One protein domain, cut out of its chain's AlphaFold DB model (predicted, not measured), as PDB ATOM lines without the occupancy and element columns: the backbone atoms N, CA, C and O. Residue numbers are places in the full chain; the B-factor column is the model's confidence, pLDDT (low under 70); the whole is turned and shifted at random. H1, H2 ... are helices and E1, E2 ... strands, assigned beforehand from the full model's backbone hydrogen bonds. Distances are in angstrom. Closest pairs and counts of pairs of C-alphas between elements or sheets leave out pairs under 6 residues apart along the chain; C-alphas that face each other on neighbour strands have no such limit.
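AT A GLANCE: This is residues 235 to 321 of the 328 residues of an uncharacterized protein of Lentisphaerae bacterium (UniProt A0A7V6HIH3). This domain has little regular structure: it is mostly loops, with a small two-stranded hairpin, E1 and E2, that has E2 at the outer edge and one short helix, H1, on the E1 side, while the loop of residues 247 to 274 lies off to one side of the hairpin. The printed part has 87 residues, with 13 in named elements, ordered H1, E1, E2; the class is mixed and the two-stranded sheet antiparallel. It is compact, with a radius of gyration of the C-alphas of 12.4 A and spans of 34 by 32 by 21 A.

HOW THE PARTS SIT: After residues 235 to 276, with no named element, comes H1, residues 277 to 281, its O i to N i+4 pair within hydrogen-bond range. Its closest C-alphas to E1, residues 301 to 304, are those of Ile 281 and Gly 303, 7.3 A apart. E1 and E2, residues 310 to 313, form a hairpin at 136 degrees, with N 303 and O 311 at 3.0 A. H1 and E2 are apart.

IN THESE COORDINATES: H1 spans 6.5 A from C-alpha 277 at (104.302, 167.436, 195.121). E1 spans 9.6 A; E2 spans 8.6 A, ending at C-alpha 313 at (94.209, 175.459, 191.785).

THE WHOLE: The C-alphas farthest apart, of Pro 267 and Asn 321, are 37.1 A apart. The printed part has no cut. H1 to E1 is a long link. Residues 263 to 273 have pLDDT under 70.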
ATOM      1  N   ARG A 235      95.041 181.877 191.694       96.44
ATOM      2  CA  ARG A 235      94.836 181.692 193.133       96.44
ATOM      3  C   ARG A 235      96.108 181.211 193.803       96.44
ATOM      4  O   ARG A 235      96.889 180.480 193.202       96.44
ATOM      5  N   ASP A 236      96.261 181.578 195.068       96.62
ATOM      6  CA  ASP A 236      97.329 181.041 195.898       96.62
ATOM      7  C   ASP A 236      97.222 179.524 196.013       96.62
ATOM      8  O   ASP A 236      96.151 178.979 196.303       96.62
ATOM      9  N   ILE A 237      98.360 178.857 195.853       97.50
ATOM     10  CA  ILE A 237      98.519 177.430 196.108       97.50
ATOM     11  C   ILE A 237      99.477 177.215 197.281       97.50
ATOM     12  O   ILE A 237     100.487 177.908 197.428       97.50
ATOM     13  N   TYR A 238      99.179 176.228 198.122       96.44
ATOM     14  CA  TYR A 238      99.934 175.940 199.334       96.44
ATOM     15  C   TYR A 238     100.310 174.463 199.446       96.44
ATOM     16  O   TYR A 238      99.598 173.563 198.994       96.44
ATOM     17  N   THR A 239     101.428 174.205 200.129       94.81
ATOM     18  CA  THR A 239     101.868 172.849 200.496       94.81
ATOM     19  C   THR A 239     101.395 172.425 201.884       94.81
ATOM     20  O   THR A 239     101.549 171.267 202.257       94.81
ATOM     21  N   PHE A 240     100.874 173.363 202.673       93.31
ATOM     22  CA  PHE A 240     100.267 173.138 203.981       93.31
ATOM     23  C   PHE A 240      99.345 174.315 204.314       93.31
ATOM     24  O   PHE A 240      99.499 175.405 203.764       93.31
ATOM     25  N   ARG A 241      98.409 174.102 205.236       93.06
ATOM     26  CA  ARG A 241      97.505 175.120 205.783       93.06
ATOM     27  C   ARG A 241      97.315 174.865 207.280       93.06
ATOM     28  O   ARG A 241      97.548 173.731 207.700       93.06
ATOM     29  N   PRO A 242      96.906 175.869 208.080       87.69
ATOM     30  CA  PRO A 242      96.476 175.618 209.454       87.69
ATOM     31  C   PRO A 242      95.458 174.469 209.475       87.69
ATOM     32  O   PRO A 242      94.589 174.409 208.605       87.69
ATOM     33  N   ASP A 243      95.645 173.517 210.388       86.38
ATOM     34  CA  ASP A 243      94.800 172.324 210.567       86.38
ATOM     35  C   ASP A 243      94.777 171.316 209.402       86.38
ATOM     36  O   ASP A 243      93.951 170.399 209.373       86.38
ATOM     37  N   ARG A 244      95.701 171.430 208.439       87.94
ATOM     38  CA  ARG A 244      95.874 170.452 207.354       87.94
ATOM     39  C   ARG A 244      97.249 169.787 207.417       87.94
ATOM     40  O   ARG A 244      98.248 170.477 207.628       87.94
ATOM     41  N   PRO A 245      97.340 168.466 207.176       88.62
ATOM     42  CA  PRO A 245      98.632 167.804 207.091       88.62
ATOM     43  C   PRO A 245      99.429 168.358 205.895       88.62
ATOM     44  O   PRO A 245      98.836 168.613 204.838       88.62
ATOM     45  N   PRO A 246     100.758 168.528 206.025       90.75
ATOM     46  CA  PRO A 246     101.616 168.885 204.902       90.75
ATOM     47  C   PRO A 246     101.476 167.899 203.739       90.75
ATOM     48  O   PRO A 246     101.324 166.695 203.944       90.75
ATOM     49  N   LEU A 247     101.575 168.403 202.508       90.56
ATOM     50  CA  LEU A 247     101.571 167.571 201.306       90.56
ATOM     51  C   LEU A 247     102.898 166.810 201.189       90.56
ATOM     52  O   LEU A 247     103.897 167.345 200.705       90.56
ATOM     53  N   THR A 248     102.904 165.560 201.648       87.38
ATOM     54  CA  THR A 248     104.056 164.645 201.583       87.38
ATOM     55  C   THR A 248     103.951 163.619 200.460       87.38
ATOM     56  O   THR A 248     104.889 162.855 200.252       87.38
ATOM     57  N   MET A 249     102.833 163.585 199.722       91.06
ATOM     58  CA  MET A 249     102.658 162.616 198.644       91.06
ATOM     59  C   MET A 249     103.646 162.854 197.487       91.06
ATOM     60  O   MET A 249     103.956 164.009 197.157       91.06
ATOM     61  N   PRO A 250     104.092 161.773 196.820       90.06
ATOM     62  CA  PRO A 250     104.797 161.864 195.550       90.06
ATOM     63  C   PRO A 250     103.983 162.616 194.495       90.06
ATOM     64  O   PRO A 250     102.754 162.524 194.439       90.06
ATOM     65  N   LEU A 251     104.675 163.352 193.631       87.00
ATOM     66  CA  LEU A 251     104.105 163.901 192.412       87.00
ATOM     67  C   LEU A 251     103.554 162.758 191.544       87.00
ATOM     68  O   LEU A 251     104.138 161.683 191.463       87.00
ATOM     69  N   SER A 252     102.421 162.993 190.890       86.50
ATOM     70  CA  SER A 252     101.774 162.010 190.026       86.50
ATOM     71  C   SER A 252     101.073 162.726 188.877       86.50
ATOM     72  O   SER A 252     100.861 163.941 188.936       86.50
ATOM     73  N   ARG A 253     100.669 161.963 187.856       84.75
ATOM     74  CA  ARG A 253      99.955 162.490 186.687       84.75
ATOM     75  C   ARG A 253      98.668 163.224 187.045       84.75
ATOM     76  O   ARG A 253      98.308 164.172 186.366       84.75
ATOM     77  N   ASP A 254      97.992 162.808 188.111       90.31
ATOM     78  CA  ASP A 254      96.745 163.429 188.563       90.31
ATOM     79  C   ASP A 254      96.962 164.832 189.164       90.31
ATOM     80  O   ASP A 254      96.013 165.597 189.328       90.31
ATOM     81  N   HIS A 255      98.201 165.206 189.492       92.19
ATOM     82  CA  HIS A 255      98.498 166.502 190.102       92.19
ATOM     83  C   HIS A 255      98.727 167.638 189.098       92.19
ATOM     84  O   HIS A 255      98.657 168.799 189.503       92.19
ATOM     85  N   LEU A 256      99.012 167.331 187.829       90.00
ATOM     86  CA  LEU A 256      99.389 168.304 186.801       90.00
ATOM     87  C   LEU A 256      98.461 168.217 185.588       90.00
ATOM     88  O   LEU A 256      97.851 167.181 185.321       90.00
ATOM     89  N   SER A 257      98.383 169.306 184.823       87.31
ATOM     90  CA  SER A 257      97.726 169.286 183.517       87.31
ATOM     91  C   SER A 257      98.480 168.367 182.537       87.31
ATOM     92  O   SER A 257      99.686 168.166 182.695       87.31
ATOM     93  N   PRO A 258      97.828 167.844 181.480       84.12
ATOM     94  CA  PRO A 258      98.526 167.081 180.444       84.12
ATOM     95  C   PRO A 258      99.665 167.853 179.766       84.12
ATOM     96  O   PRO A 258     100.643 167.240 179.359       84.12
ATOM     97  N   ALA A 259      99.558 169.183 179.665       80.62
ATOM     98  CA  ALA A 259     100.589 170.026 179.062       80.62
ATOM     99  C   ALA A 259     101.840 170.136 179.952       80.62
ATOM    100  O   ALA A 259     102.955 170.151 179.440       80.62
ATOM    101  N   ASP A 260     101.653 170.150 181.275       83.94
ATOM    102  CA  ASP A 260     102.742 170.160 182.260       83.94
ATOM    103  C   ASP A 260     103.255 168.748 182.590       83.94
ATOM    104  O   ASP A 260     104.310 168.585 183.209       83.94
ATOM    105  N   TRP A 261     102.511 167.712 182.192       81.44
ATOM    106  CA  TRP A 261     102.885 166.318 182.383       81.44
ATOM    107  C   TRP A 261     103.636 165.765 181.171       81.44
ATOM    108  O   TRP A 261     103.062 165.435 180.137       81.44
ATOM    109  N   ASN A 262     104.935 165.559 181.334       71.50
ATOM    110  CA  ASN A 262     105.797 165.003 180.299       71.50
ATOM    111  C   ASN A 262     105.716 163.456 180.229       71.50
ATOM    112  O   ASN A 262     106.654 162.785 180.636       71.50
ATOM    113  N   ASN A 263     104.574 162.897 179.800       56.12
ATOM    114  CA  ASN A 263     104.328 161.468 179.485       56.12
ATOM    115  C   ASN A 263     105.430 160.460 179.913       56.12
ATOM    116  O   ASN A 263     106.347 160.142 179.165       56.12
ATOM    117  N   GLY A 264     105.248 159.765 181.033       47.94
ATOM    118  CA  GLY A 264     104.390 158.589 180.917       47.94
ATOM    119  C   GLY A 264     104.091 157.848 182.226       47.94
ATOM    120  O   GLY A 264     104.662 158.158 183.270       47.94
ATOM    121  N   PRO A 265     103.160 156.873 182.186       41.62
ATOM    122  CA  PRO A 265     102.847 155.986 183.296       41.62
ATOM    123  C   PRO A 265     103.812 154.792 183.284       41.62
ATOM    124  O   PRO A 265     103.718 153.900 182.443       41.62
ATOM    125  N   GLY A 266     104.756 154.773 184.213       38.94
ATOM    126  CA  GLY A 266     105.744 153.708 184.331       38.94
ATOM    127  C   GLY A 266     107.003 154.204 185.035       38.94
ATOM    128  O   GLY A 266     107.068 155.372 185.399       38.94
ATOM    129  N   PRO A 267     108.030 153.360 185.226       36.50
ATOM    130  CA  PRO A 267     109.294 153.717 185.886       36.50
ATOM    131  C   PRO A 267     110.086 154.883 185.241       36.50
ATOM    132  O   PRO A 267     111.207 155.139 185.682       36.50
ATOM    133  N   GLN A 268     109.516 155.534 184.219       38.12
ATOM    134  CA  GLN A 268     109.998 156.627 183.376       38.12
ATOM    135  C   GLN A 268     109.402 157.997 183.777       38.12
ATOM    136  O   GLN A 268     108.918 158.749 182.934       38.12
ATOM    137  N   GLU A 269     109.408 158.326 185.067       49.22
ATOM    138  CA  GLU A 269     109.094 159.683 185.525       49.22
ATOM    139  C   GLU A 269     110.284 160.597 185.192       49.22
ATOM    140  O   GLU A 269     111.394 160.373 185.670       49.22
ATOM    141  N   TYR A 270     110.079 161.634 184.373       58.34
ATOM    142  CA  TYR A 270     111.093 162.685 184.217       58.34
ATOM    143  C   TYR A 270     111.120 163.642 185.409       58.34
ATOM    144  O   TYR A 270     112.017 164.467 185.524       58.34
ATOM    145  N   TYR A 271     110.178 163.537 186.336       65.38
ATOM    146  CA  TYR A 271     110.408 164.019 187.690       65.38
ATOM    147  C   TYR A 271     111.147 162.927 188.468       65.38
ATOM    148  O   TYR A 271     110.861 161.755 188.250       65.38
ATOM    149  N   PRO A 272     112.104 163.263 189.355       66.56
ATOM    150  CA  PRO A 272     112.700 162.270 190.243       66.56
ATOM    151  C   PRO A 272     111.627 161.401 190.892       66.56
ATOM    152  O   PRO A 272     110.605 161.928 191.338       66.56
ATOM    153  N   ARG A 273     111.860 160.085 190.955       69.00
ATOM    154  CA  ARG A 273     110.951 159.204 191.690       69.00
ATOM    155  C   ARG A 273     110.762 159.732 193.097       69.00
ATOM    156  O   ARG A 273     111.724 160.177 193.722       69.00
ATOM    157  N   GLU A 274     109.523 159.660 193.568       78.56
ATOM    158  CA  GLU A 274     109.141 160.139 194.897       78.56
ATOM    159  C   GLU A 274     109.335 161.653 195.086       78.56
ATOM    160  O   GLU A 274     109.248 162.133 196.215       78.56
ATOM    161  N   LEU A 275     109.554 162.431 194.007       82.06
ATOM    162  CA  LEU A 275     109.611 163.889 194.088       82.06
ATOM    163  C   LEU A 275     108.341 164.380 194.793       82.06
ATOM    164  O   LEU A 275     107.246 164.173 194.267       82.06
ATOM    165  N   PRO A 276     108.449 165.057 195.947       88.62
ATOM    166  CA  PRO A 276     107.265 165.522 196.647       88.62
ATOM    167  C   PRO A 276     106.500 166.537 195.798       88.62
ATOM    168  O   PRO A 276     107.106 167.463 195.248       88.62
ATOM    169  N   LEU A 277     105.168 166.435 195.763       90.62
ATOM    170  CA  LEU A 277     104.302 167.436 195.121       90.62
ATOM    171  C   LEU A 277     104.619 168.859 195.620       90.62
ATOM    172  O   LEU A 277     104.657 169.816 194.846       90.62
ATOM    173  N   ALA A 278     104.949 168.983 196.908       91.25
ATOM    174  CA  ALA A 278     105.364 170.236 197.526       91.25
ATOM    175  C   ALA A 278     106.554 170.919 196.826       91.25
ATOM    176  O   ALA A 278     106.632 172.147 196.822       91.25
ATOM    177  N   THR A 279     107.472 170.159 196.221       87.38
ATOM    178  CA  THR A 279     108.620 170.712 195.487       87.38
ATOM    179  C   THR A 279     108.185 171.425 194.211       87.38
ATOM    180  O   THR A 279     108.766 172.450 193.862       87.38
ATOM    181  N   VAL A 280     107.157 170.915 193.527       86.94
ATOM    182  CA  VAL A 280     106.589 171.570 192.342       86.94
ATOM    183  C   VAL A 280     105.821 172.821 192.755       86.94
ATOM    184  O   VAL A 280     106.089 173.894 192.224       86.94
ATOM    185  N   ILE A 281     104.952 172.710 193.765       92.94
ATOM    186  CA  ILE A 281     104.135 173.830 194.256       92.94
ATOM    187  C   ILE A 281     105.002 175.015 194.706       92.94
ATOM    188  O   ILE A 281     104.731 176.149 194.325       92.94
ATOM    189  N   LYS A 282     106.079 174.776 195.468       91.38
ATOM    190  CA  LYS A 282     106.971 175.845 195.966       91.38
ATOM    191  C   LYS A 282     107.669 176.639 194.859       91.38
ATOM    192  O   LYS A 282     108.172 177.725 195.119       91.38
ATOM    193  N   ARG A 283     107.739 176.103 193.639       87.38
ATOM    194  CA  ARG A 283     108.354 176.784 192.494       87.38
ATOM    195  C   ARG A 283     107.386 177.703 191.757       87.38
ATOM    196  O   ARG A 283     107.844 178.574 191.017       87.38
ATOM    197  N   CYS A 284     106.084 177.509 191.937       92.69
ATOM    198  CA  CYS A 284     105.074 178.306 191.264       92.69
ATOM    199  C   CYS A 284     105.134 179.759 191.731       92.69
ATOM    200  O   CYS A 284     105.326 180.023 192.920       92.69
ATOM    201  N   LEU A 285     104.896 180.681 190.797       94.88
ATOM    202  CA  LEU A 285     104.717 182.101 191.097       94.88
ATOM    203  C   LEU A 285     103.626 182.312 192.150       94.88
ATOM    204  O   LEU A 285     103.800 183.105 193.064       94.88
ATOM    205  N   MET A 286     102.542 181.540 192.054       96.62
ATOM    206  CA  MET A 286     101.382 181.621 192.945       96.62
ATOM    207  C   MET A 286     101.536 180.819 194.245       96.62
ATOM    208  O   MET A 286     100.542 180.509 194.899       96.62
ATOM    209  N   PHE A 287     102.754 180.427 194.633       95.44
ATOM    210  CA  PHE A 287     102.952 179.851 195.961       95.44
ATOM    211  C   PHE A 287     102.651 180.919 197.015       95.44
ATOM    212  O   PHE A 287     103.358 181.917 197.098       95.44
ATOM    213  N   GLY A 288     101.619 180.706 197.833       91.00
ATOM    214  CA  GLY A 288     101.057 181.748 198.704       91.00
ATOM    215  C   GLY A 288     101.901 182.123 199.932       91.00
ATOM    216  O   GLY A 288     101.368 182.665 200.898       91.00
ATOM    217  N   LEU A 289     103.196 181.789 199.946       86.44
ATOM    218  CA  LEU A 289     104.161 182.205 200.965       86.44
ATOM    219  C   LEU A 289     105.306 182.971 200.295       86.44
ATOM    220  O   LEU A 289     105.670 182.698 199.157       86.44
ATOM    221  N   THR A 290     105.969 183.852 201.044       72.31
ATOM    222  CA  THR A 290     107.017 184.778 200.559       72.31
ATOM    223  C   THR A 290     108.272 184.127 199.945       72.31
ATOM    224  O   THR A 290     109.166 184.830 199.477       72.31
ATOM    225  N   SER A 291     108.359 182.792 199.932       74.88
ATOM    226  CA  SER A 291     109.472 181.999 199.386       74.88
ATOM    227  C   SER A 291     109.134 181.256 198.081       74.88
ATOM    228  O   SER A 291     109.787 180.262 197.759       74.88
ATOM    229  N   GLY A 292     108.130 181.725 197.333       78.56
ATOM    230  CA  GLY A 292     107.752 181.172 196.030       78.56
ATOM    231  C   GLY A 292     108.832 181.296 194.951       78.56
ATOM    232  O   GLY A 292     109.729 182.143 195.011       78.56
ATOM    233  N   GLY A 293     108.745 180.421 193.950       87.69
ATOM    234  CA  GLY A 293     109.526 180.526 192.718       87.69
ATOM    235  C   GLY A 293     108.843 181.421 191.681       87.69
ATOM    236  O   GLY A 293     107.890 182.122 191.979       87.69
ATOM    237  N   ASN A 294     109.336 181.418 190.445       90.12
ATOM    238  CA  ASN A 294     108.801 182.264 189.368       90.12
ATOM    239  C   ASN A 294     108.176 181.446 188.226       90.12
ATOM    240  O   ASN A 294     108.011 181.964 187.116       90.12
ATOM    241  N   ASP A 295     107.905 180.160 188.459       89.94
ATOM    242  CA  ASP A 295     107.378 179.277 187.426       89.94
ATOM    243  C   ASP A 295     105.890 179.549 187.207       89.94
ATOM    244  O   ASP A 295     105.104 179.578 188.156       89.94
ATOM    245  N   ILE A 296     105.507 179.700 185.940       93.56
ATOM    246  CA  ILE A 296     104.109 179.735 185.514       93.56
ATOM    247  C   ILE A 296     103.856 178.430 184.743       93.56
ATOM    248  O   ILE A 296     104.440 178.263 183.669       93.56
ATOM    249  N   PRO A 297     103.077 177.473 185.274       92.56
ATOM    250  CA  PRO A 297     102.695 176.266 184.540       92.56
ATOM    251  C   PRO A 297     101.753 176.584 183.371       92.56
ATOM    252  O   PRO A 297     101.169 177.666 183.297       92.56
ATOM    253  N   ALA A 298     101.595 175.636 182.451       91.69
ATOM    254  CA  ALA A 298     100.606 175.743 181.386       91.69
ATOM    255  C   ALA A 298      99.182 175.637 181.952       91.69
ATOM    256  O   ALA A 298      98.310 176.416 181.587       91.69
ATOM    257  N   GLY A 299      98.938 174.710 182.876       92.44
ATOM    258  CA  GLY A 299      97.622 174.462 183.455       92.44
ATOM    259  C   GLY A 299      97.574 174.576 184.978       92.44
ATOM    260  O   GLY A 299      98.534 175.010 185.624       92.44
ATOM    261  N   PRO A 300      96.432 174.210 185.582       95.06
ATOM    262  CA  PRO A 300      96.286 174.210 187.028       95.06
ATOM    263  C   PRO A 300      97.089 173.073 187.675       95.06
ATOM    264  O   PRO A 300      97.367 172.043 187.056       95.06
ATOM    265  N   ILE A 301      97.413 173.243 188.958       95.25
ATOM    266  CA  ILE A 301      98.149 172.261 189.764       95.25
ATOM    267  C   ILE A 301      97.289 171.857 190.955       95.25
ATOM    268  O   ILE A 301      96.639 172.705 191.569       95.25
ATOM    269  N   LYS A 302      97.278 170.566 191.306       96.62
ATOM    270  CA  LYS A 302      96.627 170.130 192.543       96.62
ATOM    271  C   LYS A 302      97.452 170.518 193.768       96.62
ATOM    272  O   LYS A 302      98.637 170.215 193.847       96.62
ATOM    273  N   GLY A 303      96.808 171.144 194.742       96.75
ATOM    274  CA  GLY A 303      97.401 171.540 196.017       96.75
ATOM    275  C   GLY A 303      96.328 172.046 196.970       96.75
ATOM    276  O   GLY A 303      95.139 171.894 196.691       96.75
ATOM    277  N   TYR A 304      96.730 172.627 198.099       97.44
ATOM    278  CA  TYR A 304      95.775 173.325 198.958       97.44
ATOM    279  C   TYR A 304      95.512 174.732 198.428       97.44
ATOM    280  O   TYR A 304      96.459 175.442 198.093       97.44
ATOM    281  N   ASP A 305      94.247 175.138 198.407       95.69
ATOM    282  CA  ASP A 305      93.839 176.524 198.185       95.69
ATOM    283  C   ASP A 305      93.907 177.364 199.474       95.69
ATOM    284  O   ASP A 305      94.426 176.935 200.521       95.69
ATOM    285  N   LYS A 306      93.368 178.589 199.407       92.88
ATOM    286  CA  LYS A 306      93.360 179.514 200.537       92.88
ATOM    287  C   LYS A 306      92.420 179.082 201.671       92.88
ATOM    288  O   LYS A 306      92.509 179.616 202.772       92.88
ATOM    289  N   GLU A 307      91.576 178.088 201.465       94.12
ATOM    290  CA  GLU A 307      90.664 177.525 202.457       94.12
ATOM    291  C   GLU A 307      91.192 176.177 202.987       94.12
ATOM    292  O   GLU A 307      90.604 175.561 203.877       94.12
ATOM    293  N   GLY A 308      92.337 175.714 202.471       94.44
ATOM    294  CA  GLY A 308      92.919 174.422 202.815       94.44
ATOM    295  C   GLY A 308      92.158 173.240 202.241       94.44
ATOM    296  O   GLY A 308      92.270 172.133 202.771       94.44
ATOM    297  N   LYS A 309      91.398 173.445 201.166       95.25
ATOM    298  CA  LYS A 309      90.818 172.369 200.374       95.25
ATOM    299  C   LYS A 309      91.854 171.895 199.360       95.25
ATOM    300  O   LYS A 309      92.448 172.688 198.637       95.25
ATOM    301  N   PHE A 310      92.087 170.585 199.329       96.06
ATOM    302  CA  PHE A 310      92.951 169.978 198.324       96.06
ATOM    303  C   PHE A 310      92.185 169.840 197.007       96.06
ATOM    304  O   PHE A 310      91.109 169.240 196.972       96.06
ATOM    305  N   GLY A 311      92.723 170.392 195.926       96.25
ATOM    306  CA  GLY A 311      92.069 170.382 194.623       96.25
ATOM    307  C   GLY A 311      92.899 171.074 193.554       96.25
ATOM    308  O   GLY A 311      94.018 171.502 193.810       96.25
ATOM    309  N   SER A 312      92.350 171.152 192.343       96.62
ATOM    310  CA  SER A 312      92.971 171.859 191.222       96.62
ATOM    311  C   SER A 312      92.918 173.369 191.468       96.62
ATOM    312  O   SER A 312      91.829 173.927 191.601       96.62
ATOM    313  N   VAL A 313      94.081 174.015 191.554       97.56
ATOM    314  CA  VAL A 313      94.209 175.459 191.785       97.56
ATOM    315  C   VAL A 313      94.659 176.136 190.483       97.56
ATOM    316  O   VAL A 313      95.650 175.695 189.888       97.56
ATOM    317  N   PRO A 314      93.961 177.186 190.009       96.50
ATOM    318  CA  PRO A 314      94.336 177.897 188.791       96.50
ATOM    319  C   PRO A 314      95.578 178.757 189.045       96.50
ATOM    320  O   PRO A 314      95.509 179.796 189.698       96.50
ATOM    321  N   VAL A 315      96.719 178.298 188.535       95.50
ATOM    322  CA  VAL A 315      98.035 178.939 188.716       95.50
ATOM    323  C   VAL A 315      98.812 179.091 187.404       95.50
ATOM    324  O   VAL A 315      99.976 179.478 187.432       95.50
ATOM    325  N   GLY A 316      98.197 178.729 186.274       94.44
ATOM    326  CA  GLY A 316      98.848 178.590 184.973       94.44
ATOM    327  C   GLY A 316      98.126 179.314 183.839       94.44
ATOM    328  O   GLY A 316      97.059 179.896 184.023       94.44
ATOM    329  N   THR A 317      98.720 179.289 182.649       94.75
ATOM    330  CA  THR A 317      98.290 180.106 181.502       94.75
ATOM    331  C   THR A 317      96.928 179.719 180.910       94.75
ATOM    332  O   THR A 317      96.273 180.552 180.281       94.75
ATOM    333  N   GLN A 318      96.473 178.481 181.106       92.38
ATOM    334  CA  GLN A 318      95.157 178.010 180.678       92.38
ATOM    335  C   GLN A 318      94.042 178.708 181.463       92.38
ATOM    336  O   GLN A 318      93.967 178.611 182.687       92.38
ATOM    337  N   GLY A 319      93.148 179.385 180.740       88.50
ATOM    338  CA  GLY A 319      91.998 180.079 181.325       88.50
ATOM    339  C   GLY A 319      92.336 181.377 182.064       88.50
ATOM    340  O   GLY A 319      91.456 181.934 182.713       88.50
ATOM    341  N   MET A 320      93.578 181.865 181.978       93.44
ATOM    342  CA  MET A 320      93.958 183.142 182.583       93.44
ATOM    343  C   MET A 320      93.323 184.330 181.846       93.44
ATOM    344  O   MET A 320      93.192 184.308 180.618       93.44
ATOM    345  N   ASN A 321      93.021 185.407 182.572       93.56
ATOM    346  CA  ASN A 321      92.767 186.706 181.958       93.56
ATOM    347  C   ASN A 321      94.097 187.298 181.466       93.56
ATOM    348  O   ASN A 321      95.005 187.536 182.260       93.56
TER     349      ASN A 321